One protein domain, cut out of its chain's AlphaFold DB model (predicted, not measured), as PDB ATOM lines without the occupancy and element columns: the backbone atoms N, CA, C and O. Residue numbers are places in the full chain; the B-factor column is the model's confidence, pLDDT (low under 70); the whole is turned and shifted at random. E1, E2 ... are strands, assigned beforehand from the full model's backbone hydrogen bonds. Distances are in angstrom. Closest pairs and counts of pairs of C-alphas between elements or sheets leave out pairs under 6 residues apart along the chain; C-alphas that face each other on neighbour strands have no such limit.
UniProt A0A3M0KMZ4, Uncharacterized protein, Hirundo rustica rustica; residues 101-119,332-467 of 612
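AT A GLANCE: This is residues 101 to 119 and 332 to 467 of the 612 residues of an uncharacterized protein of Hirundo rustica rustica (UniProt A0A3M0KMZ4). A strongly twisted, branched sheet, E1 E2 E3 E6 E7 E8 E9, makes one end of an elongated body, and near E1 it meets the small sheet E11 E12 E15 in a sandwich, two sheets only partly face to face with their strands crossed. Its long strand E3 runs on into E4 of a third sheet, E4 E5 E10, and the hairpin E13 and E14 lies at the other end of the body. The printed part has 155 residues, with no named helix and 15 strands, E1 to E15 along the chain; the class is all strand, with under half of the residues, 72, in named strands. The branched sheet is mixed, with E2 and E9 parallel; the orders E4 E5 E10, E11 E12 E15 and E13 E14 are antiparallel. The whole is compact, with a radius of gyration of the C-alphas of 17.0 A, and spans 51 by 31 by 30 A.

IN THESE COORDINATES: In the branched sheet, E3 is residues 332 to 341, 27.9 A long, E2 113 to 119, 16.4 A, E1 105 to 107, E6 359 to 363, E7 366 to 370, E8 376 to 378 and E9 382 to 385. E1 begins at C-alpha 105 (-3.727, -24.394, 12.663). E4 is residues 344 to 346, E5 349 to 353 and E10 406 to 408. E11 is residues 417 to 422, 16.1 A, E12 425 to 429, E13 434 to 437, E14 441 to 444 and E15 450 to 454, ending at C-alpha 454 (-18.018, -29.316, 19.660).

HOW THE PARTS SIT: E1 and E2 lie on one side of E3, with N 106 and O 340 at 2.9 A and N 115 and O 334 at 2.8 A. E6 lies on the other side, with N 337 and O 360 at 2.8 A. E6 and E7 form a hairpin, with N 361 and O 368 at 2.8 A. E9 is parallel to E2, with N 383 and O 114 at 2.8 A, and antiparallel to E8. The facing parts of the sandwich are 10.3 A centre to centre, their strands at 63 degrees; the closest C-alphas of E1 and E11 are those of Val 107 and Val 421, 7.2 A apart. E3 runs on into E4 at 30 degrees. E13 and E15 are only just apart, at 8.3 A.

THE WHOLE: The C-alphas farthest apart, of Pro 119 and Ala 440, are 52.2 A apart. Residues 120 to 331 are not printed; C-alphas 119 and 332 are 7.3 A apart across the cut. The link E9 to E10 is long, with 20 residues. Among the 28 residues with pLDDT under 70 are 387 to 404 and 409 to 413.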
ATOM      1  N   LYS A 101      -9.317 -23.859  23.557       87.88
ATOM      2  CA  LYS A 101      -8.340 -22.910  23.016       87.88
ATOM      3  C   LYS A 101      -7.468 -23.621  21.982       87.88
ATOM      4  O   LYS A 101      -6.960 -24.704  22.265       87.88
ATOM      5  N   ILE A 102      -7.278 -23.022  20.808       86.00
ATOM      6  CA  ILE A 102      -6.441 -23.594  19.743       86.00
ATOM      7  C   ILE A 102      -5.525 -22.550  19.102       86.00
ATOM      8  O   ILE A 102      -5.797 -21.350  19.129       86.00
ATOM      9  N   GLY A 103      -4.430 -23.035  18.515       81.62
ATOM     10  CA  GLY A 103      -3.442 -22.221  17.811       81.62
ATOM     11  C   GLY A 103      -3.870 -21.789  16.396       81.62
ATOM     12  O   GLY A 103      -5.057 -21.821  16.053       81.62
ATOM     13  N   PRO A 104      -2.909 -21.381  15.544       81.75
ATOM     14  CA  PRO A 104      -3.173 -20.902  14.182       81.75
ATOM     15  C   PRO A 104      -3.653 -21.987  13.213       81.75
ATOM     16  O   PRO A 104      -4.200 -21.656  12.160       81.75
ATOM     17  N   TYR A 105      -3.440 -23.263  13.537       83.44
ATOM     18  CA  TYR A 105      -3.727 -24.394  12.663       83.44
ATOM     19  C   TYR A 105      -4.840 -25.283  13.193       83.44
ATOM     20  O   TYR A 105      -4.991 -25.497  14.396       83.44
ATOM     21  N   VAL A 106      -5.578 -25.862  12.252       86.12
ATOM     22  CA  VAL A 106      -6.598 -26.870  12.519       86.12
ATOM     23  C   VAL A 106      -6.381 -28.058  11.601       86.12
ATOM     24  O   VAL A 106      -6.371 -27.916  10.381       86.12
ATOM     25  N   VAL A 107      -6.265 -29.244  12.191       85.31
ATOM     26  CA  VAL A 107      -6.180 -30.501  11.446       85.31
ATOM     27  C   VAL A 107      -7.583 -31.054  11.224       85.31
ATOM     28  O   VAL A 107      -8.291 -31.387  12.178       85.31
ATOM     29  N   LYS A 108      -7.990 -31.185   9.963       85.38
ATOM     30  CA  LYS A 108      -9.277 -31.770   9.576       85.38
ATOM     31  C   LYS A 108      -9.231 -33.290   9.696       85.38
ATOM     32  O   LYS A 108      -8.558 -33.972   8.932       85.38
ATOM     33  N   LYS A 109     -10.017 -33.844  10.620       81.25
ATOM     34  CA  LYS A 109     -10.101 -35.300  10.844       81.25
ATOM     35  C   LYS A 109     -11.164 -35.996   9.986       81.25
ATOM     36  O   LYS A 109     -11.281 -37.213  10.036       81.25
ATOM     37  N   ASN A 110     -11.946 -35.237   9.222       76.75
ATOM     38  CA  ASN A 110     -13.031 -35.726   8.367       76.75
ATOM     39  C   ASN A 110     -12.638 -35.965   6.899       76.75
ATOM     40  O   ASN A 110     -13.413 -36.582   6.181       76.75
ATOM     41  N   HIS A 111     -11.471 -35.492   6.453       80.00
ATOM     42  CA  HIS A 111     -10.998 -35.628   5.066       80.00
ATOM     43  C   HIS A 111      -9.634 -36.325   5.031       80.00
ATOM     44  O   HIS A 111      -8.658 -35.774   4.534       80.00
ATOM     45  N   ILE A 112      -9.564 -37.508   5.636       85.50
ATOM     46  CA  ILE A 112      -8.334 -38.301   5.709       85.50
ATOM     47  C   ILE A 112      -8.004 -38.823   4.307       85.50
ATOM     48  O   ILE A 112      -8.902 -39.292   3.610       85.50
ATOM     49  N   GLN A 113      -6.734 -38.745   3.918       86.50
ATOM     50  CA  GLN A 113      -6.214 -39.365   2.698       86.50
ATOM     51  C   GLN A 113      -5.187 -40.437   3.067       86.50
ATOM     52  O   GLN A 113      -4.504 -40.325   4.092       86.50
ATOM     53  N   GLU A 114      -5.088 -41.472   2.238       88.44
ATOM     54  CA  GLU A 114      -4.020 -42.465   2.354       88.44
ATOM     55  C   GLU A 114      -2.755 -41.945   1.667       88.44
ATOM     56  O   GLU A 114      -2.813 -41.220   0.676       88.44
ATOM     57  N   LEU A 115      -1.602 -42.289   2.221       86.12
ATOM     58  CA  LEU A 115      -0.292 -41.935   1.701       86.12
ATOM     59  C   LEU A 115       0.517 -43.220   1.555       86.12
ATOM     60  O   LEU A 115       0.773 -43.891   2.553       86.12
ATOM     61  N   LEU A 116       0.920 -43.557   0.332       85.31
ATOM     62  CA  LEU A 116       1.837 -44.660   0.069       85.31
ATOM     63  C   LEU A 116       3.253 -44.122  -0.027       85.31
ATOM     64  O   LEU A 116       3.536 -43.279  -0.879       85.31
ATOM     65  N   THR A 117       4.139 -44.644   0.813       84.56
ATOM     66  CA  THR A 117       5.555 -44.269   0.838       84.56
ATOM     67  C   THR A 117       6.430 -45.459   0.461       84.56
ATOM     68  O   THR A 117       6.138 -46.605   0.834       84.56
ATOM     69  N   GLY A 118       7.466 -45.188  -0.339       79.62
ATOM     70  CA  GLY A 118       8.413 -46.189  -0.838       79.62
ATOM     71  C   GLY A 118       7.754 -47.381  -1.550       79.62
ATOM     72  O   GLY A 118       8.004 -48.523  -1.158       79.62
ATOM     73  N   PRO A 119       6.872 -47.168  -2.547       83.88
ATOM     74  CA  PRO A 119       6.183 -48.260  -3.222       83.88
ATOM     75  C   PRO A 119       7.151 -49.111  -4.056       83.88
ATOM     76  O   PRO A 119       7.738 -48.647  -5.035       83.88
ATOM     77  N   ARG A 332       4.479 -48.754   2.434       86.44
ATOM     78  CA  ARG A 332       3.994 -48.328   3.753       86.44
ATOM     79  C   ARG A 332       2.788 -47.419   3.551       86.44
ATOM     80  O   ARG A 332       2.858 -46.473   2.773       86.44
ATOM     81  N   ILE A 333       1.681 -47.733   4.224       86.25
ATOM     82  CA  ILE A 333       0.447 -46.945   4.156       86.25
ATOM     83  C   ILE A 333       0.359 -46.086   5.412       86.25
ATOM     84  O   ILE A 333       0.195 -46.598   6.522       86.25
ATOM     85  N   GLU A 334       0.434 -44.778   5.228       86.88
ATOM     86  CA  GLU A 334       0.252 -43.786   6.279       86.88
ATOM     87  C   GLU A 334      -1.039 -42.992   6.048       86.88
ATOM     88  O   GLU A 334      -1.607 -42.970   4.956       86.88
ATOM     89  N   LYS A 335      -1.532 -42.339   7.101       89.38
ATOM     90  CA  LYS A 335      -2.685 -41.438   7.013       89.38
ATOM     91  C   LYS A 335      -2.203 -40.006   7.085       89.38
ATOM     92  O   LYS A 335      -1.538 -39.626   8.052       89.38
ATOM     93  N   VAL A 336      -2.613 -39.212   6.105       89.38
ATOM     94  CA  VAL A 336      -2.389 -37.769   6.105       89.38
ATOM     95  C   VAL A 336      -3.698 -37.017   6.269       89.38
ATOM     96  O   VAL A 336      -4.769 -37.427   5.811       89.38
ATOM     97  N   TYR A 337      -3.599 -35.901   6.972       88.44
ATOM     98  CA  TYR A 337      -4.712 -35.080   7.401       88.44
ATOM     99  C   TYR A 337      -4.529 -33.668   6.855       88.44
ATOM    100  O   TYR A 337      -3.457 -33.090   7.038       88.44
ATOM    101  N   PRO A 338      -5.553 -33.077   6.228       88.06
ATOM    102  CA  PRO A 338      -5.436 -31.726   5.725       88.06
ATOM    103  C   PRO A 338      -5.356 -30.733   6.885       88.06
ATOM    104  O   PRO A 338      -6.152 -30.779   7.830       88.06
ATOM    105  N   ILE A 339      -4.411 -29.809   6.785       86.44
ATOM    106  CA  ILE A 339      -4.237 -28.677   7.684       86.44
ATOM    107  C   ILE A 339      -4.954 -27.476   7.074       86.44
ATOM    108  O   ILE A 339      -4.854 -27.203   5.878       86.44
ATOM    109  N   VAL A 340      -5.678 -26.735   7.906       86.25
ATOM    110  CA  VAL A 340      -6.200 -25.418   7.552       86.25
ATOM    111  C   VAL A 340      -5.571 -24.377   8.463       86.25
ATOM    112  O   VAL A 340      -5.697 -24.459   9.686       86.25
ATOM    113  N   ALA A 341      -4.917 -23.387   7.861       84.12
ATOM    114  CA  ALA A 341      -4.419 -22.217   8.564       84.12
ATOM    115  C   ALA A 341      -5.579 -21.244   8.821       84.12
ATOM    116  O   ALA A 341      -6.101 -20.623   7.896       84.12
ATOM    117  N   LEU A 342      -5.990 -21.119  10.082       83.81
ATOM    118  CA  LEU A 342      -6.913 -20.073  10.520       83.81
ATOM    119  C   LEU A 342      -6.202 -18.720  10.645       83.81
ATOM    120  O   LEU A 342      -6.831 -17.682  10.456       83.81
ATOM    121  N   GLY A 343      -4.903 -18.730  10.959       82.25
ATOM    122  CA  GLY A 343      -4.169 -17.534  11.381       82.25
ATOM    123  C   GLY A 343      -4.575 -17.081  12.787       82.25
ATOM    124  O   GLY A 343      -5.488 -17.648  13.385       82.25
ATOM    125  N   VAL A 344      -3.899 -16.077  13.336       83.00
ATOM    126  CA  VAL A 344      -4.187 -15.513  14.668       83.00
ATOM    127  C   VAL A 344      -4.450 -14.024  14.525       83.00
ATOM    128  O   VAL A 344      -3.862 -13.356  13.677       83.00
ATOM    129  N   ASN A 345      -5.377 -13.509  15.325       79.44
ATOM    130  CA  ASN A 345      -5.678 -12.089  15.351       79.44
ATOM    131  C   ASN A 345      -4.745 -11.382  16.344       79.44
ATOM    132  O   ASN A 345      -4.707 -11.736  17.519       79.44
ATOM    133  N   THR A 346      -4.019 -10.378  15.873       76.88
ATOM    134  CA  THR A 346      -3.062  -9.592  16.662       76.88
ATOM    135  C   THR A 346      -3.230  -8.119  16.318       76.88
ATOM    136  O   THR A 346      -2.975  -7.711  15.189       76.88
ATOM    137  N   ASN A 347      -3.673  -7.312  17.289       71.00
ATOM    138  CA  ASN A 347      -3.822  -5.854  17.163       71.00
ATOM    139  C   ASN A 347      -4.585  -5.394  15.902       71.00
ATOM    140  O   ASN A 347      -4.220  -4.412  15.261       71.00
ATOM    141  N   GLY A 348      -5.654  -6.109  15.539       69.44
ATOM    142  CA  GLY A 348      -6.506  -5.756  14.399       69.44
ATOM    143  C   GLY A 348      -5.948  -6.158  13.031       69.44
ATOM    144  O   GLY A 348      -6.524  -5.765  12.019       69.44
ATOM    145  N   SER A 349      -4.865  -6.935  12.997       76.31
ATOM    146  CA  SER A 349      -4.332  -7.588  11.799       76.31
ATOM    147  C   SER A 349      -4.282  -9.100  12.003       76.31
ATOM    148  O   SER A 349      -4.078  -9.582  13.120       76.31
ATOM    149  N   VAL A 350      -4.442  -9.864  10.924       80.44
ATOM    150  CA  VAL A 350      -4.314 -11.322  10.970       80.44
ATOM    151  C   VAL A 350      -2.913 -11.732  10.536       80.44
ATOM    152  O   VAL A 350      -2.453 -11.377   9.449       80.44
ATOM    153  N   VAL A 351      -2.267 -12.543  11.369       81.38
ATOM    154  CA  VAL A 351      -1.002 -13.197  11.037       81.38
ATOM    155  C   VAL A 351      -1.221 -14.658  10.676       81.38
ATOM    156  O   VAL A 351      -1.999 -15.367  11.322       81.38
ATOM    157  N   TYR A 352      -0.524 -15.114   9.643       79.19
ATOM    158  CA  TYR A 352      -0.520 -16.510   9.220       79.19
ATOM    159  C   TYR A 352       0.867 -17.099   9.430       79.19
ATOM    160  O   TYR A 352       1.850 -16.370   9.318       79.19
ATOM    161  N   PRO A 353       0.986 -18.391   9.748       76.44
ATOM    162  CA  PRO A 353       2.303 -18.990   9.839       76.44
ATOM    163  C   PRO A 353       2.955 -19.094   8.447       76.44
ATOM    164  O   PRO A 353       2.265 -19.374   7.466       76.44
ATOM    165  N   LEU A 354       4.269 -18.867   8.391       68.12
ATOM    166  CA  LEU A 354       5.105 -18.817   7.180       68.12
ATOM    167  C   LEU A 354       5.114 -20.149   6.411       68.12
ATOM    168  O   LEU A 354       4.728 -20.212   5.242       68.12
ATOM    169  N   ASP A 355       5.504 -21.229   7.094       63.25
ATOM    170  CA  ASP A 355       5.559 -22.582   6.534       63.25
ATOM    171  C   ASP A 355       4.158 -23.204   6.498       63.25
ATOM    172  O   ASP A 355       3.773 -24.040   7.319       63.25
ATOM    173  N   HIS A 356       3.348 -22.780   5.533       63.06
ATOM    174  CA  HIS A 356       1.980 -23.258   5.360       63.06
ATOM    175  C   HIS A 356       1.935 -24.597   4.616       63.06
ATOM    176  O   HIS A 356       1.412 -24.729   3.513       63.06
ATOM    177  N   ARG A 357       2.438 -25.649   5.258       72.50
ATOM    178  CA  ARG A 357       2.175 -26.998   4.758       72.50
ATOM    179  C   ARG A 357       0.706 -27.342   4.949       72.50
ATOM    180  O   ARG A 357       0.105 -27.075   5.988       72.50
ATOM    181  N   MET A 358       0.130 -27.944   3.916       80.69
ATOM    182  CA  MET A 358      -1.305 -28.229   3.844       80.69
ATOM    183  C   MET A 358      -1.675 -29.599   4.414       80.69
ATOM    184  O   MET A 358      -2.859 -29.932   4.472       80.69
ATOM    185  N   TRP A 359      -0.692 -30.396   4.840       87.12
ATOM    186  CA  TRP A 359      -0.888 -31.773   5.279       87.12
ATOM    187  C   TRP A 359      -0.087 -32.082   6.541       87.12
ATOM    188  O   TRP A 359       1.046 -31.632   6.704       87.12
ATOM    189  N   ALA A 360      -0.689 -32.863   7.432       87.00
ATOM    190  CA  ALA A 360      -0.069 -33.396   8.635       87.00
ATOM    191  C   ALA A 360      -0.158 -34.921   8.649       87.00
ATOM    192  O   ALA A 360      -1.142 -35.490   8.176       87.00
ATOM    193  N   ARG A 361       0.802 -35.576   9.288       86.88
ATOM    194  CA  ARG A 361       0.728 -36.990   9.663       86.88
ATOM    195  C   ARG A 361       0.959 -37.151  11.160       86.88
ATOM    196  O   ARG A 361       1.447 -36.237  11.824       86.88
ATOM    197  N   VAL A 362       0.629 -38.331  11.672       85.56
ATOM    198  CA  VAL A 362       0.983 -38.734  13.035       85.56
ATOM    199  C   VAL A 362       2.051 -39.814  12.950       85.56
ATOM    200  O   VAL A 362       1.791 -40.876  12.390       85.56
ATOM    201  N   SER A 363       3.227 -39.544  13.507       82.06
ATOM    202  CA  SER A 363       4.350 -40.483  13.580       82.06
ATOM    203  C   SER A 363       4.780 -40.575  15.041       82.06
ATOM    204  O   SER A 363       4.945 -39.550  15.697       82.06
ATOM    205  N   ASP A 364       4.831 -41.792  15.591       81.38
ATOM    206  CA  ASP A 364       5.177 -42.058  17.000       81.38
ATOM    207  C   ASP A 364       4.375 -41.228  18.024       81.38
ATOM    208  O   ASP A 364       4.869 -40.801  19.065       81.38
ATOM    209  N   GLY A 365       3.099 -40.975  17.716       81.38
ATOM    210  CA  GLY A 365       2.190 -40.198  18.566       81.38
ATOM    211  C   GLY A 365       2.371 -38.677  18.493       81.38
ATOM    212  O   GLY A 365       1.590 -37.957  19.118       81.38
ATOM    213  N   LYS A 366       3.331 -38.175  17.706       81.38
ATOM    214  CA  LYS A 366       3.542 -36.745  17.451       81.38
ATOM    215  C   LYS A 366       2.971 -36.315  16.101       81.38
ATOM    216  O   LYS A 366       2.951 -37.084  15.141       81.38
ATOM    217  N   TRP A 367       2.488 -35.075  16.041       82.06
ATOM    218  CA  TRP A 367       1.990 -34.458  14.814       82.06
ATOM    219  C   TRP A 367       3.129 -33.795  14.050       82.06
ATOM    220  O   TRP A 367       3.775 -32.900  14.580       82.06
ATOM    221  N   GLN A 368       3.296 -34.187  12.791       82.31
ATOM    222  CA  GLN A 368       4.299 -33.641  11.880       82.31
ATOM    223  C   GLN A 368       3.619 -33.055  10.652       82.31
ATOM    224  O   GLN A 368       2.764 -33.704  10.049       82.31
ATOM    225  N   THR A 369       4.016 -31.852  10.247       82.00
ATOM    226  CA  THR A 369       3.682 -31.332   8.920       82.00
ATOM    227  C   THR A 369       4.454 -32.112   7.862       82.00
ATOM    228  O   THR A 369       5.624 -32.448   8.053       82.00
ATOM    229  N   VAL A 370       3.812 -32.385   6.732       84.00
ATOM    230  CA  VAL A 370       4.428 -33.080   5.602       84.00
ATOM    231  C   VAL A 370       4.241 -32.279   4.331       84.00
ATOM    232  O   VAL A 370       3.186 -31.689   4.093       84.00
ATOM    233  N   ASP A 371       5.297 -32.254   3.532       82.44
ATOM    234  CA  ASP A 371       5.262 -31.719   2.183       82.44
ATOM    235  C   ASP A 371       4.934 -32.850   1.203       82.44
ATOM    236  O   ASP A 371       5.636 -33.861   1.157       82.44
ATOM    237  N   LEU A 372       3.834 -32.686   0.468       82.69
ATOM    238  CA  LEU A 372       3.342 -33.650  -0.515       82.69
ATOM    239  C   LEU A 372       3.398 -33.095  -1.945       82.69
ATOM    240  O   LEU A 372       2.839 -33.722  -2.842       82.69
ATOM    241  N   GLU A 373       4.040 -31.944  -2.187       80.44
ATOM    242  CA  GLU A 373       4.106 -31.341  -3.532       80.44
ATOM    243  C   GLU A 373       4.802 -32.247  -4.552       80.44
ATOM    244  O   GLU A 373       4.400 -32.310  -5.712       80.44
ATOM    245  N   ALA A 374       5.814 -32.994  -4.108       76.94
ATOM    246  CA  ALA A 374       6.531 -33.959  -4.936       76.94
ATOM    247  C   ALA A 374       5.785 -35.299  -5.111       76.94
ATOM    248  O   ALA A 374       6.254 -36.168  -5.845       76.94
ATOM    249  N   CYS A 375       4.648 -35.495  -4.435       79.75
ATOM    250  CA  CYS A 375       3.903 -36.750  -4.454       79.75
ATOM    251  C   CYS A 375       2.764 -36.725  -5.477       79.75
ATOM    252  O   CYS A 375       2.137 -35.699  -5.745       79.75
ATOM    253  N   ILE A 376       2.453 -37.891  -6.036       79.31
ATOM    254  CA  ILE A 376       1.411 -38.045  -7.053       79.31
ATOM    255  C   ILE A 376       0.060 -38.198  -6.352       79.31
ATOM    256  O   ILE A 376      -0.150 -39.157  -5.609       79.31
ATOM    257  N   LEU A 377      -0.866 -37.264  -6.591       78.94
ATOM    258  CA  LEU A 377      -2.244 -37.344  -6.100       78.94
ATOM    259  C   LEU A 377      -3.085 -38.259  -6.991       78.94
ATOM    260  O   LEU A 377      -3.312 -37.954  -8.162       78.94
ATOM    261  N   GLU A 378      -3.666 -39.286  -6.384       71.38
ATOM    262  CA  GLU A 378      -4.654 -40.153  -6.997       71.38
ATOM    263  C   GLU A 378      -6.058 -39.919  -6.465       71.38
ATOM    264  O   GLU A 378      -6.389 -40.138  -5.295       71.38
ATOM    265  N   ARG A 379      -6.920 -39.460  -7.376       71.06
ATOM    266  CA  ARG A 379      -8.286 -39.042  -7.062       71.06
ATOM    267  C   ARG A 379      -9.072 -40.193  -6.440       71.06
ATOM    268  O   ARG A 379      -9.317 -41.207  -7.085       71.06
ATOM    269  N   GLY A 380      -9.514 -39.984  -5.201       68.88
ATOM    270  CA  GLY A 380     -10.332 -40.935  -4.448       68.88
ATOM    271  C   GLY A 380      -9.547 -42.014  -3.699       68.88
ATOM    272  O   GLY A 380     -10.181 -42.785  -2.986       68.88
ATOM    273  N   LEU A 381      -8.217 -42.057  -3.829       71.56
ATOM    274  CA  LEU A 381      -7.358 -43.018  -3.127       71.56
ATOM    275  C   LEU A 381      -6.369 -42.328  -2.182       71.56
ATOM    276  O   LEU A 381      -6.256 -42.737  -1.032       71.56
ATOM    277  N   GLY A 382      -5.704 -41.256  -2.623       82.88
ATOM    278  CA  GLY A 382      -4.747 -40.522  -1.794       82.88
ATOM    279  C   GLY A 382      -3.470 -40.161  -2.546       82.88
ATOM    280  O   GLY A 382      -3.537 -39.831  -3.722       82.88
ATOM    281  N   PHE A 383      -2.312 -40.216  -1.895       83.38
ATOM    282  CA  PHE A 383      -1.024 -39.800  -2.458       83.38
ATOM    283  C   PHE A 383      -0.030 -40.962  -2.559       83.38
ATOM    284  O   PHE A 383      -0.007 -41.833  -1.694       83.38
ATOM    285  N   ILE A 384       0.832 -40.940  -3.577       80.44
ATOM    286  CA  ILE A 384       1.978 -41.850  -3.722       80.44
ATOM    287  C   ILE A 384       3.269 -41.029  -3.743       80.44
ATOM    288  O   ILE A 384       3.419 -40.149  -4.593       80.44
ATOM    289  N   CYS A 385       4.211 -41.346  -2.860       81.19
ATOM    290  CA  CYS A 385       5.546 -40.751  -2.826       81.19
ATOM    291  C   CYS A 385       6.597 -41.836  -3.097       81.19
ATOM    292  O   CYS A 385       6.606 -42.864  -2.419       81.19
ATOM    293  N   GLU A 386       7.460 -41.625  -4.096       71.31
ATOM    294  CA  GLU A 386       8.453 -42.628  -4.522       71.31
ATOM    295  C   GLU A 386       9.622 -42.787  -3.542       71.31
ATOM    296  O   GLU A 386      10.089 -43.905  -3.351       71.31
ATOM    297  N   ASP A 387      10.012 -41.709  -2.857       63.50
ATOM    298  CA  ASP A 387      11.117 -41.685  -1.893       63.50
ATOM    299  C   ASP A 387      10.632 -41.386  -0.460       63.50
ATOM    300  O   ASP A 387       9.566 -40.799  -0.257       63.50
ATOM    301  N   ASP A 388      11.506 -41.622   0.529       57.50
ATOM    302  CA  ASP A 388      11.456 -41.003   1.871       57.50
ATOM    303  C   ASP A 388      11.661 -39.464   1.823       57.50
ATOM    304  O   ASP A 388      11.893 -38.813   2.840       57.50
ATOM    305  N   ALA A 389      11.537 -38.840   0.644       52.12
ATOM    306  CA  ALA A 389      11.585 -37.396   0.408       52.12
ATOM    307  C   ALA A 389      10.431 -36.619   1.068       52.12
ATOM    308  O   ALA A 389      10.320 -35.404   0.885       52.12
ATOM    309  N   LEU A 390       9.597 -37.300   1.860       66.94
ATOM    310  CA  LEU A 390       8.746 -36.693   2.870       66.94
ATOM    311  C   LEU A 390       9.608 -35.879   3.825       66.94
ATOM    312  O   LEU A 390      10.056 -36.335   4.876       66.94
ATOM    313  N   LYS A 391       9.800 -34.612   3.468       67.94
ATOM    314  CA  LYS A 391      10.291 -33.609   4.396       67.94
ATOM    315  C   LYS A 391       9.208 -33.477   5.454       67.94
ATOM    316  O   LYS A 391       8.213 -32.796   5.227       67.94
ATOM    317  N   ALA A 392       9.373 -34.145   6.583       65.62
ATOM    318  CA  ALA A 392       8.544 -33.938   7.755       65.62
ATOM    319  C   ALA A 392       9.155 -32.812   8.599       65.62
ATOM    320  O   ALA A 392      10.375 -32.725   8.724       65.62
ATOM    321  N   SER A 393       8.327 -31.935   9.155       66.88
ATOM    322  CA  SER A 393       8.776 -30.985  10.176       66.88
ATOM    323  C   SER A 393       7.716 -30.830  11.258       66.88
ATOM    324  O   SER A 393       6.516 -30.910  10.985       66.88
ATOM    325  N   ASP A 394       8.148 -30.575  12.486       64.19
ATOM    326  CA  ASP A 394       7.262 -30.363  13.637       64.19
ATOM    327  C   ASP A 394       6.789 -28.904  13.769       64.19
ATOM    328  O   ASP A 394       6.249 -28.503  14.805       64.19
ATOM    329  N   VAL A 395       6.991 -28.090  12.723       60.06
ATOM    330  CA  VAL A 395       6.763 -26.642  12.773       60.06
ATOM    331  C   VAL A 395       5.315 -26.363  13.192       60.06
ATOM    332  O   VAL A 395       4.359 -26.667  12.483       60.06
ATOM    333  N   CYS A 396       5.181 -25.760  14.376       69.19
ATOM    334  CA  CYS A 396       3.949 -25.260  14.987       69.19
ATOM    335  C   CYS A 396       2.981 -26.268  15.649       69.19
ATOM    336  O   CYS A 396       1.931 -25.840  16.139       69.19
ATOM    337  N   PHE A 397       3.307 -27.565  15.726       69.75
ATOM    338  CA  PHE A 397       2.472 -28.551  16.442       69.75
ATOM    339  C   PHE A 397       3.012 -28.974  17.819       69.75
ATOM    340  O   PHE A 397       2.202 -29.287  18.696       69.75
ATOM    341  N   ASP A 398       4.333 -28.971  18.039       59.56
ATOM    342  CA  ASP A 398       4.938 -29.308  19.340       59.56
ATOM    343  C   ASP A 398       5.168 -28.037  20.179       59.56
ATOM    344  O   ASP A 398       5.911 -27.134  19.793       59.56
ATOM    345  N   THR A 399       4.521 -27.956  21.344       54.91
ATOM    346  CA  THR A 399       4.608 -26.805  22.258       54.91
ATOM    347  C   THR A 399       5.925 -26.737  23.029       54.91
ATOM    348  O   THR A 399       6.200 -25.703  23.638       54.91
ATOM    349  N   LYS A 400       6.730 -27.811  23.037       49.47
ATOM    350  CA  LYS A 400       8.004 -27.859  23.776       49.47
ATOM    351  C   LYS A 400       9.208 -27.385  22.957       49.47
ATOM    352  O   LYS A 400      10.155 -26.886  23.555       49.47
ATOM    353  N   GLU A 401       9.161 -27.508  21.629       49.97
ATOM    354  CA  GLU A 401      10.259 -27.127  20.719       49.97
ATOM    355  C   GLU A 401       9.879 -26.016  19.706       49.97
ATOM    356  O   GLU A 401      10.759 -25.333  19.187       49.97
ATOM    357  N   GLY A 402       8.590 -25.804  19.400       53.38
ATOM    358  CA  GLY A 402       8.156 -25.154  18.156       53.38
ATOM    359  C   GLY A 402       7.989 -23.629  18.183       53.38
ATOM    360  O   GLY A 402       6.928 -23.112  18.532       53.38
ATOM    361  N   VAL A 403       8.988 -22.899  17.681       59.81
ATOM    362  CA  VAL A 403       8.813 -21.511  17.219       59.81
ATOM    363  C   VAL A 403       7.978 -21.530  15.932       59.81
ATOM    364  O   VAL A 403       8.418 -22.046  14.909       59.81
ATOM    365  N   CYS A 404       6.761 -20.978  15.962       69.50
ATOM    366  CA  CYS A 404       6.006 -20.700  14.738       69.50
ATOM    367  C   CYS A 404       6.449 -19.340  14.196       69.50
ATOM    368  O   CYS A 404       6.283 -18.320  14.869       69.50
ATOM    369  N   HIS A 405       6.982 -19.304  12.979       73.56
ATOM    370  CA  HIS A 405       7.227 -18.039  12.299       73.56
ATOM    371  C   HIS A 405       5.932 -17.555  11.652       73.56
ATOM    372  O   HIS A 405       5.225 -18.338  11.022       73.56
ATOM    373  N   PHE A 406       5.622 -16.272  11.815       77.06
ATOM    374  CA  PHE A 406       4.400 -15.664  11.305       77.06
ATOM    375  C   PHE A 406       4.713 -14.554  10.307       77.06
ATOM    376  O   PHE A 406       5.618 -13.753  10.525       77.06
ATOM    377  N   GLU A 407       3.903 -14.475   9.262       76.31
ATOM    378  CA  GLU A 407       3.863 -13.369   8.319       76.31
ATOM    379  C   GLU A 407       2.544 -12.609   8.449       76.31
ATOM    380  O   GLU A 407       1.455 -13.183   8.590       76.31
ATOM    381  N   ILE A 408       2.646 -11.283   8.389       73.62
ATOM    382  CA  ILE A 408       1.482 -10.415   8.256       73.62
ATOM    383  C   ILE A 408       1.060 -10.487   6.796       73.62
ATOM    384  O   ILE A 408       1.818 -10.094   5.913       73.62
ATOM    385  N   ASN A 409      -0.158 -10.955   6.538       67.38
ATOM    386  CA  ASN A 409      -0.718 -10.900   5.196       67.38
ATOM    387  C   ASN A 409      -1.460  -9.559   5.024       67.38
ATOM    388  O   ASN A 409      -2.549  -9.401   5.589       67.38
ATOM    389  N   PRO A 410      -0.925  -8.596   4.247       58.34
ATOM    390  CA  PRO A 410      -1.499  -7.255   4.116       58.34
ATOM    391  C   PRO A 410      -2.851  -7.232   3.387       58.34
ATOM    392  O   PRO A 410      -3.560  -6.233   3.458       58.34
ATOM    393  N   GLN A 411      -3.237  -8.320   2.708       59.12
ATOM    394  CA  GLN A 411      -4.553  -8.467   2.072       59.12
ATOM    395  C   GLN A 411      -5.542  -9.292   2.907       59.12
ATOM    396  O   GLN A 411      -6.653  -9.587   2.456       59.12
ATOM    397  N   SER A 412      -5.160  -9.705   4.118       63.88
ATOM    398  CA  SER A 412      -6.022 -10.540   4.948       63.88
ATOM    399  C   SER A 412      -7.234  -9.762   5.461       63.88
ATOM    400  O   SER A 412      -7.142  -8.674   6.022       63.88
ATOM    401  N   SER A 413      -8.418 -10.335   5.248       67.75
ATOM    402  CA  SER A 413      -9.654  -9.784   5.785       67.75
ATOM    403  C   SER A 413      -9.797 -10.160   7.261       67.75
ATOM    404  O   SER A 413      -9.707 -11.337   7.615       67.75
ATOM    405  N   ASN A 414     -10.144  -9.180   8.099       73.00
ATOM    406  CA  ASN A 414     -10.507  -9.379   9.511       73.00
ATOM    407  C   ASN A 414     -11.841 -10.125   9.713       73.00
ATOM    408  O   ASN A 414     -12.312 -10.261  10.843       73.00
ATOM    409  N   LYS A 415     -12.471 -10.593   8.629       80.06
ATOM    410  CA  LYS A 415     -13.686 -11.403   8.681       80.06
ATOM    411  C   LYS A 415     -13.448 -12.712   9.426       80.06
ATOM    412  O   LYS A 415     -12.349 -13.287   9.396       80.06
ATOM    413  N   THR A 416     -14.515 -13.200  10.048       86.56
ATOM    414  CA  THR A 416     -14.510 -14.508  10.688       86.56
ATOM    415  C   THR A 416     -14.193 -15.624   9.686       86.56
ATOM    416  O   THR A 416     -14.779 -15.697   8.606       86.56
ATOM    417  N   MET A 417     -13.286 -16.525  10.066       87.25
ATOM    418  CA  MET A 417     -12.973 -17.753   9.336       87.25
ATOM    419  C   MET A 417     -13.443 -18.955  10.156       87.25
ATOM    420  O   MET A 417     -13.090 -19.068  11.327       87.25
ATOM    421  N   LEU A 418     -14.222 -19.852   9.547       89.88
ATOM    422  CA  LEU A 418     -14.760 -21.053  10.192       89.88
ATOM    423  C   LEU A 418     -14.347 -22.314   9.435       89.88
ATOM    424  O   LEU A 418     -14.347 -22.350   8.205       89.88
ATOM    425  N   VAL A 419     -14.038 -23.372  10.181       88.12
ATOM    426  CA  VAL A 419     -13.605 -24.665   9.657       88.12
ATOM    427  C   VAL A 419     -14.322 -25.785  10.401       88.12
ATOM    428  O   VAL A 419     -14.158 -25.962  11.606       88.12
ATOM    429  N   TYR A 420     -15.088 -26.589   9.666       87.50
ATOM    430  CA  TYR A 420     -15.673 -27.818  10.192       87.50
ATOM    431  C   TYR A 420     -14.643 -28.954  10.191       87.50
ATOM    432  O   TYR A 420     -14.104 -29.318   9.141       87.50
ATOM    433  N   VAL A 421     -14.392 -29.523  11.371       82.81
ATOM    434  CA  VAL A 421     -13.333 -30.525  11.605       82.81
ATOM    435  C   VAL A 421     -13.871 -31.960  11.587       82.81
ATOM    436  O   VAL A 421     -13.101 -32.918  11.489       82.81
ATOM    437  N   GLY A 422     -15.196 -32.120  11.608       77.94
ATOM    438  CA  GLY A 422     -15.871 -33.412  11.736       77.94
ATOM    439  C   GLY A 422     -16.473 -33.621  13.121       77.94
ATOM    440  O   GLY A 422     -16.172 -32.882  14.056       77.94
ATOM    441  N   LYS A 423     -17.338 -34.639  13.246       74.62
ATOM    442  CA  LYS A 423     -17.975 -35.055  14.513       74.62
ATOM    443  C   LYS A 423     -18.700 -33.919  15.259       74.62
ATOM    444  O   LYS A 423     -18.714 -33.887  16.482       74.62
ATOM    445  N   GLY A 424     -19.274 -32.967  14.522       75.50
ATOM    446  CA  GLY A 424     -19.993 -31.835  15.124       75.50
ATOM    447  C   GLY A 424     -19.090 -30.772  15.762       75.50
ATOM    448  O   GLY A 424     -19.580 -29.975  16.560       75.50
ATOM    449  N   CYS A 425     -17.793 -30.755  15.426       86.19
ATOM    450  CA  CYS A 425     -16.837 -29.754  15.890       86.19
ATOM    451  C   CYS A 425     -16.525 -28.708  14.812       86.19
ATOM    452  O   CYS A 425     -16.245 -29.039  13.653       86.19
ATOM    453  N   VAL A 426     -16.524 -27.441  15.219       89.81
ATOM    454  CA  VAL A 426     -16.206 -26.277  14.387       89.81
ATOM    455  C   VAL A 426     -15.120 -25.468  15.076       89.81
ATOM    456  O   VAL A 426     -15.257 -25.110  16.243       89.81
ATOM    457  N   CYS A 427     -14.061 -25.158  14.342       91.31
ATOM    458  CA  CYS A 427     -12.984 -24.287  14.782       91.31
ATOM    459  C   CYS A 427     -13.038 -22.979  14.013       91.31
ATOM    460  O   CYS A 427     -13.290 -22.987  12.807       91.31
ATOM    461  N   PHE A 428     -12.829 -21.859  14.689       91.06
ATOM    462  CA  PHE A 428     -12.995 -20.558  14.070       91.06
ATOM    463  C   PHE A 428     -12.087 -19.487  14.667       91.06
ATOM    464  O   PHE A 428     -11.732 -19.511  15.848       91.06
ATOM    465  N   ARG A 429     -11.737 -18.531  13.805       90.56
ATOM    466  CA  ARG A 429     -11.077 -17.268  14.130       90.56
ATOM    467  C   ARG A 429     -12.090 -16.157  13.917       90.56
ATOM    468  O   ARG A 429     -12.564 -15.994  12.796       90.56
ATOM    469  N   THR A 430     -12.385 -15.371  14.944       88.31
ATOM    470  CA  THR A 430     -13.322 -14.241  14.862       88.31
ATOM    471  C   THR A 430     -12.800 -13.039  15.647       88.31
ATOM    472  O   THR A 430     -12.004 -13.192  16.571       88.31
ATOM    473  N   THR A 431     -13.238 -11.840  15.265       86.00
ATOM    474  CA  THR A 431     -13.022 -10.586  16.009       86.00
ATOM    475  C   THR A 431     -14.133 -10.315  17.028       86.00
ATOM    476  O   THR A 431     -14.021  -9.387  17.832       86.00
ATOM    477  N   CYS A 432     -15.212 -11.106  17.018       87.38
ATOM    478  CA  CYS A 432     -16.317 -10.948  17.954       87.38
ATOM    479  C   CYS A 432     -15.863 -11.225  19.390       87.38
ATOM    480  O   CYS A 432     -15.186 -12.210  19.656       87.38
ATOM    481  N   LYS A 433     -16.286 -10.385  20.340       87.81
ATOM    482  CA  LYS A 433     -15.984 -10.588  21.770       87.81
ATOM    483  C   LYS A 433     -16.723 -11.793  22.360       87.81
ATOM    484  O   LYS A 433     -16.192 -12.486  23.222       87.81
ATOM    485  N   TYR A 434     -17.942 -12.029  21.878       89.81
ATOM    486  CA  TYR A 434     -18.816 -13.109  22.319       89.81
ATOM    487  C   TYR A 434     -19.402 -13.826  21.112       89.81
ATOM    488  O   TYR A 434     -19.662 -13.212  20.073       89.81
ATOM    489  N   VAL A 435     -19.632 -15.121  21.277       91.19
ATOM    490  CA  VAL A 435     -20.258 -15.984  20.284       91.19
ATOM    491  C   VAL A 435     -21.356 -16.785  20.968       91.19
ATOM    492  O   VAL A 435     -21.138 -17.381  22.018       91.19
ATOM    493  N   GLN A 436     -22.539 -16.799  20.367       89.50
ATOM    494  CA  GLN A 436     -23.680 -17.568  20.838       89.50
ATOM    495  C   GLN A 436     -23.671 -18.948  20.172       89.50
ATOM    496  O   GLN A 436     -23.758 -19.064  18.947       89.50
ATOM    497  N   ILE A 437     -23.569 -20.004  20.971       87.25
ATOM    498  CA  ILE A 437     -23.585 -21.396  20.524       87.25
ATOM    499  C   ILE A 437     -24.939 -22.006  20.885       87.25
ATOM    500  O   ILE A 437     -25.417 -21.885  22.013       87.25
ATOM    501  N   ASN A 438     -25.558 -22.668  19.911       83.50
ATOM    502  CA  ASN A 438     -26.837 -23.365  20.031       83.50
ATOM    503  C   ASN A 438     -27.983 -22.480  20.548       83.50
ATOM    504  O   ASN A 438     -28.889 -22.972  21.206       83.50
ATOM    505  N   GLU A 439     -27.911 -21.171  20.279       80.50
ATOM    506  CA  GLU A 439     -28.883 -20.146  20.708       80.50
ATOM    507  C   GLU A 439     -29.043 -19.992  22.237       80.50
ATOM    508  O   GLU A 439     -29.755 -19.099  22.686       80.50
ATOM    509  N   ALA A 440     -28.313 -20.773  23.038       77.12
ATOM    510  CA  ALA A 440     -28.431 -20.808  24.496       77.12
ATOM    511  C   ALA A 440     -27.138 -20.417  25.233       77.12
ATOM    512  O   ALA A 440     -27.201 -19.842  26.317       77.12
ATOM    513  N   TYR A 441     -25.964 -20.696  24.658       83.06
ATOM    514  CA  TYR A 441     -24.682 -20.541  25.352       83.06
ATOM    515  C   TYR A 441     -23.897 -19.347  24.816       83.06
ATOM    516  O   TYR A 441     -23.442 -19.365  23.675       83.06
ATOM    517  N   ASN A 442     -23.697 -18.322  25.644       87.75
ATOM    518  CA  ASN A 442     -22.840 -17.184  25.310       87.75
ATOM    519  C   ASN A 442     -21.400 -17.472  25.736       87.75
ATOM    520  O   ASN A 442     -21.087 -17.481  26.925       87.75
ATOM    521  N   GLN A 443     -20.524 -17.683  24.759       87.94
ATOM    522  CA  GLN A 443     -19.113 -17.968  24.975       87.94
ATOM    523  C   GLN A 443     -18.263 -16.719  24.720       87.94
ATOM    524  O   GLN A 443     -18.349 -16.104  23.656       87.94
ATOM    525  N   THR A 444     -17.415 -16.357  25.683       88.44
ATOM    526  CA  THR A 444     -16.372 -15.335  25.520       88.44
ATOM    527  C   THR A 444     -15.238 -15.865  24.658       88.44
ATOM    528  O   THR A 444     -14.756 -16.977  24.882       88.44
ATOM    529  N   MET A 445     -14.791 -15.067  23.690       85.25
ATOM    530  CA  MET A 445     -13.637 -15.405  22.860       85.25
ATOM    531  C   MET A 445     -12.321 -15.173  23.604       85.25
ATOM    532  O   MET A 445     -12.186 -14.220  24.371       85.25
ATOM    533  N   PHE A 446     -11.331 -16.025  23.335       80.94
ATOM    534  CA  PHE A 446      -9.955 -15.799  23.773       80.94
ATOM    535  C   PHE A 446      -9.335 -14.681  22.928       80.94
ATOM    536  O   PHE A 446      -9.465 -14.679  21.707       80.94
ATOM    537  N   SER A 447      -8.678 -13.717  23.568       71.25
ATOM    538  CA  SER A 447      -8.145 -12.528  22.888       71.25
ATOM    539  C   SER A 447      -6.897 -12.800  22.044       71.25
ATOM    540  O   SER A 447      -6.596 -12.028  21.143       71.25
ATOM    541  N   ASP A 448      -6.167 -13.870  22.350       73.56
ATOM    542  CA  ASP A 448      -4.845 -14.203  21.810       73.56
ATOM    543  C   ASP A 448      -4.833 -15.512  21.002       73.56
ATOM    544  O   ASP A 448      -3.774 -15.996  20.606       73.56
ATOM    545  N   SER A 449      -5.995 -16.131  20.774       80.19
ATOM    546  CA  SER A 449      -6.058 -17.431  20.111       80.19
ATOM    547  C   SER A 449      -7.378 -17.699  19.408       80.19
ATOM    548  O   SER A 449      -8.379 -17.011  19.591       80.19
ATOM    549  N   ASN A 450      -7.397 -18.799  18.666       88.81
ATOM    550  CA  ASN A 450      -8.609 -19.314  18.060       88.81
ATOM    551  C   ASN A 450      -9.378 -20.204  19.043       88.81
ATOM    552  O   ASN A 450      -8.881 -20.568  20.119       88.81
ATOM    553  N   MET A 451     -10.595 -20.575  18.650       90.88
ATOM    554  CA  MET A 451     -11.487 -21.403  19.454       90.88
ATOM    555  C   MET A 451     -12.070 -22.545  18.622       90.88
ATOM    556  O   MET A 451     -12.422 -22.358  17.458       90.88
ATOM    557  N   CYS A 452     -12.210 -23.720  19.235       91.19
ATOM    558  CA  CYS A 452     -13.028 -24.809  18.709       91.19
ATOM    559  C   CYS A 452     -14.187 -25.107  19.650       91.19
ATOM    560  O   CYS A 452     -13.982 -25.213  20.858       91.19
ATOM    561  N   ALA A 453     -15.375 -25.306  19.082       91.12
ATOM    562  CA  ALA A 453     -16.571 -25.748  19.782       91.12
ATOM    563  C   ALA A 453     -17.086 -27.063  19.178       91.12
ATOM    564  O   ALA A 453     -17.211 -27.181  17.957       91.12
ATOM    565  N   CYS A 454     -17.393 -28.042  20.025       87.38
ATOM    566  CA  CYS A 454     -18.018 -29.316  19.660       87.38
ATOM    567  C   CYS A 454     -19.461 -29.399  20.177       87.38
ATOM    568  O   CYS A 454     -19.849 -28.620  21.045       87.38
ATOM    569  N   ASN A 455     -20.246 -30.348  19.654       81.75
ATOM    570  CA  ASN A 455     -21.695 -30.467  19.897       81.75
ATOM    571  C   ASN A 455     -22.469 -29.224  19.442       81.75
ATOM    572  O   ASN A 455     -23.377 -28.723  20.105       81.75
ATOM    573  N   VAL A 456     -22.070 -28.709  18.286       81.44
ATOM    574  CA  VAL A 456     -22.623 -27.494  17.707       81.44
ATOM    575  C   VAL A 456     -23.723 -27.846  16.707       81.44
ATOM    576  O   VAL A 456     -23.501 -28.630  15.787       81.44
ATOM    577  N   ALA A 457     -24.878 -27.202  16.846       79.12
ATOM    578  CA  ALA A 457     -25.965 -27.166  15.867       79.12
ATOM    579  C   ALA A 457     -26.025 -25.811  15.140       79.12
ATOM    580  O   ALA A 457     -26.205 -25.764  13.924       79.12
ATOM    581  N   THR A 458     -25.806 -24.713  15.867       86.06
ATOM    582  CA  THR A 458     -25.724 -23.359  15.301       86.06
ATOM    583  C   THR A 458     -24.686 -22.550  16.074       86.06
ATOM    584  O   THR A 458     -24.654 -22.604  17.299       86.06
ATOM    585  N   ILE A 459     -23.859 -21.769  15.382       89.56
ATOM    586  CA  ILE A 459     -22.994 -20.747  15.985       89.56
ATOM    587  C   ILE A 459     -23.365 -19.404  15.379       89.56
ATOM    588  O   ILE A 459     -23.425 -19.278  14.156       89.56
ATOM    589  N   ARG A 460     -23.582 -18.396  16.217       90.62
ATOM    590  CA  ARG A 460     -23.821 -17.016  15.802       90.62
ATOM    591  C   ARG A 460     -22.795 -16.105  16.463       90.62
ATOM    592  O   ARG A 460     -22.736 -16.008  17.684       90.62
ATOM    593  N   GLY A 461     -21.998 -15.435  15.644       90.25
ATOM    594  CA  GLY A 461     -21.181 -14.304  16.064       90.25
ATOM    595  C   GLY A 461     -21.836 -12.975  15.703       90.25
ATOM    596  O   GLY A 461     -22.940 -12.916  15.166       90.25
ATOM    597  N   CYS A 462     -21.108 -11.901  15.981       88.81
ATOM    598  CA  CYS A 462     -21.458 -10.539  15.598       88.81
ATOM    599  C   CYS A 462     -21.484 -10.317  14.072       88.81
ATOM    600  O   CYS A 462     -22.273  -9.505  13.600       88.81
ATOM    601  N   ASP A 463     -20.664 -11.047  13.306       87.88
ATOM    602  CA  ASP A 463     -20.532 -10.919  11.846       87.88
ATOM    603  C   ASP A 463     -20.863 -12.209  11.064       87.88
ATOM    604  O   ASP A 463     -20.762 -12.222   9.838       87.88
ATOM    605  N   PHE A 464     -21.271 -13.299  11.731       89.38
ATOM    606  CA  PHE A 464     -21.540 -14.583  11.069       89.38
ATOM    607  C   PHE A 464     -22.642 -15.414  11.737       89.38
ATOM    608  O   PHE A 464     -22.879 -15.333  12.942       89.38
ATOM    609  N   VAL A 465     -23.265 -16.293  10.950       90.12
ATOM    610  CA  VAL A 465     -24.113 -17.392  11.430       90.12
ATOM    611  C   VAL A 465     -23.713 -18.658  10.682       90.12
ATOM    612  O   VAL A 465     -23.687 -18.669   9.453       90.12
ATOM    613  N   TYR A 466     -23.398 -19.725  11.409       88.06
ATOM    614  CA  TYR A 466     -22.943 -20.994  10.853       88.06
ATOM    615  C   TYR A 466     -23.764 -22.164  11.395       88.06
ATOM    616  O   TYR A 466     -23.980 -22.274  12.602       88.06
ATOM    617  N   LYS A 467     -24.179 -23.061  10.500       85.44
ATOM    618  CA  LYS A 467     -24.844 -24.326  10.829       85.44
ATOM    619  C   LYS A 467     -24.006 -25.472  10.257       85.44
ATOM    620  O   LYS A 467     -23.767 -25.470   9.047       85.44
TER     621      LYS A 467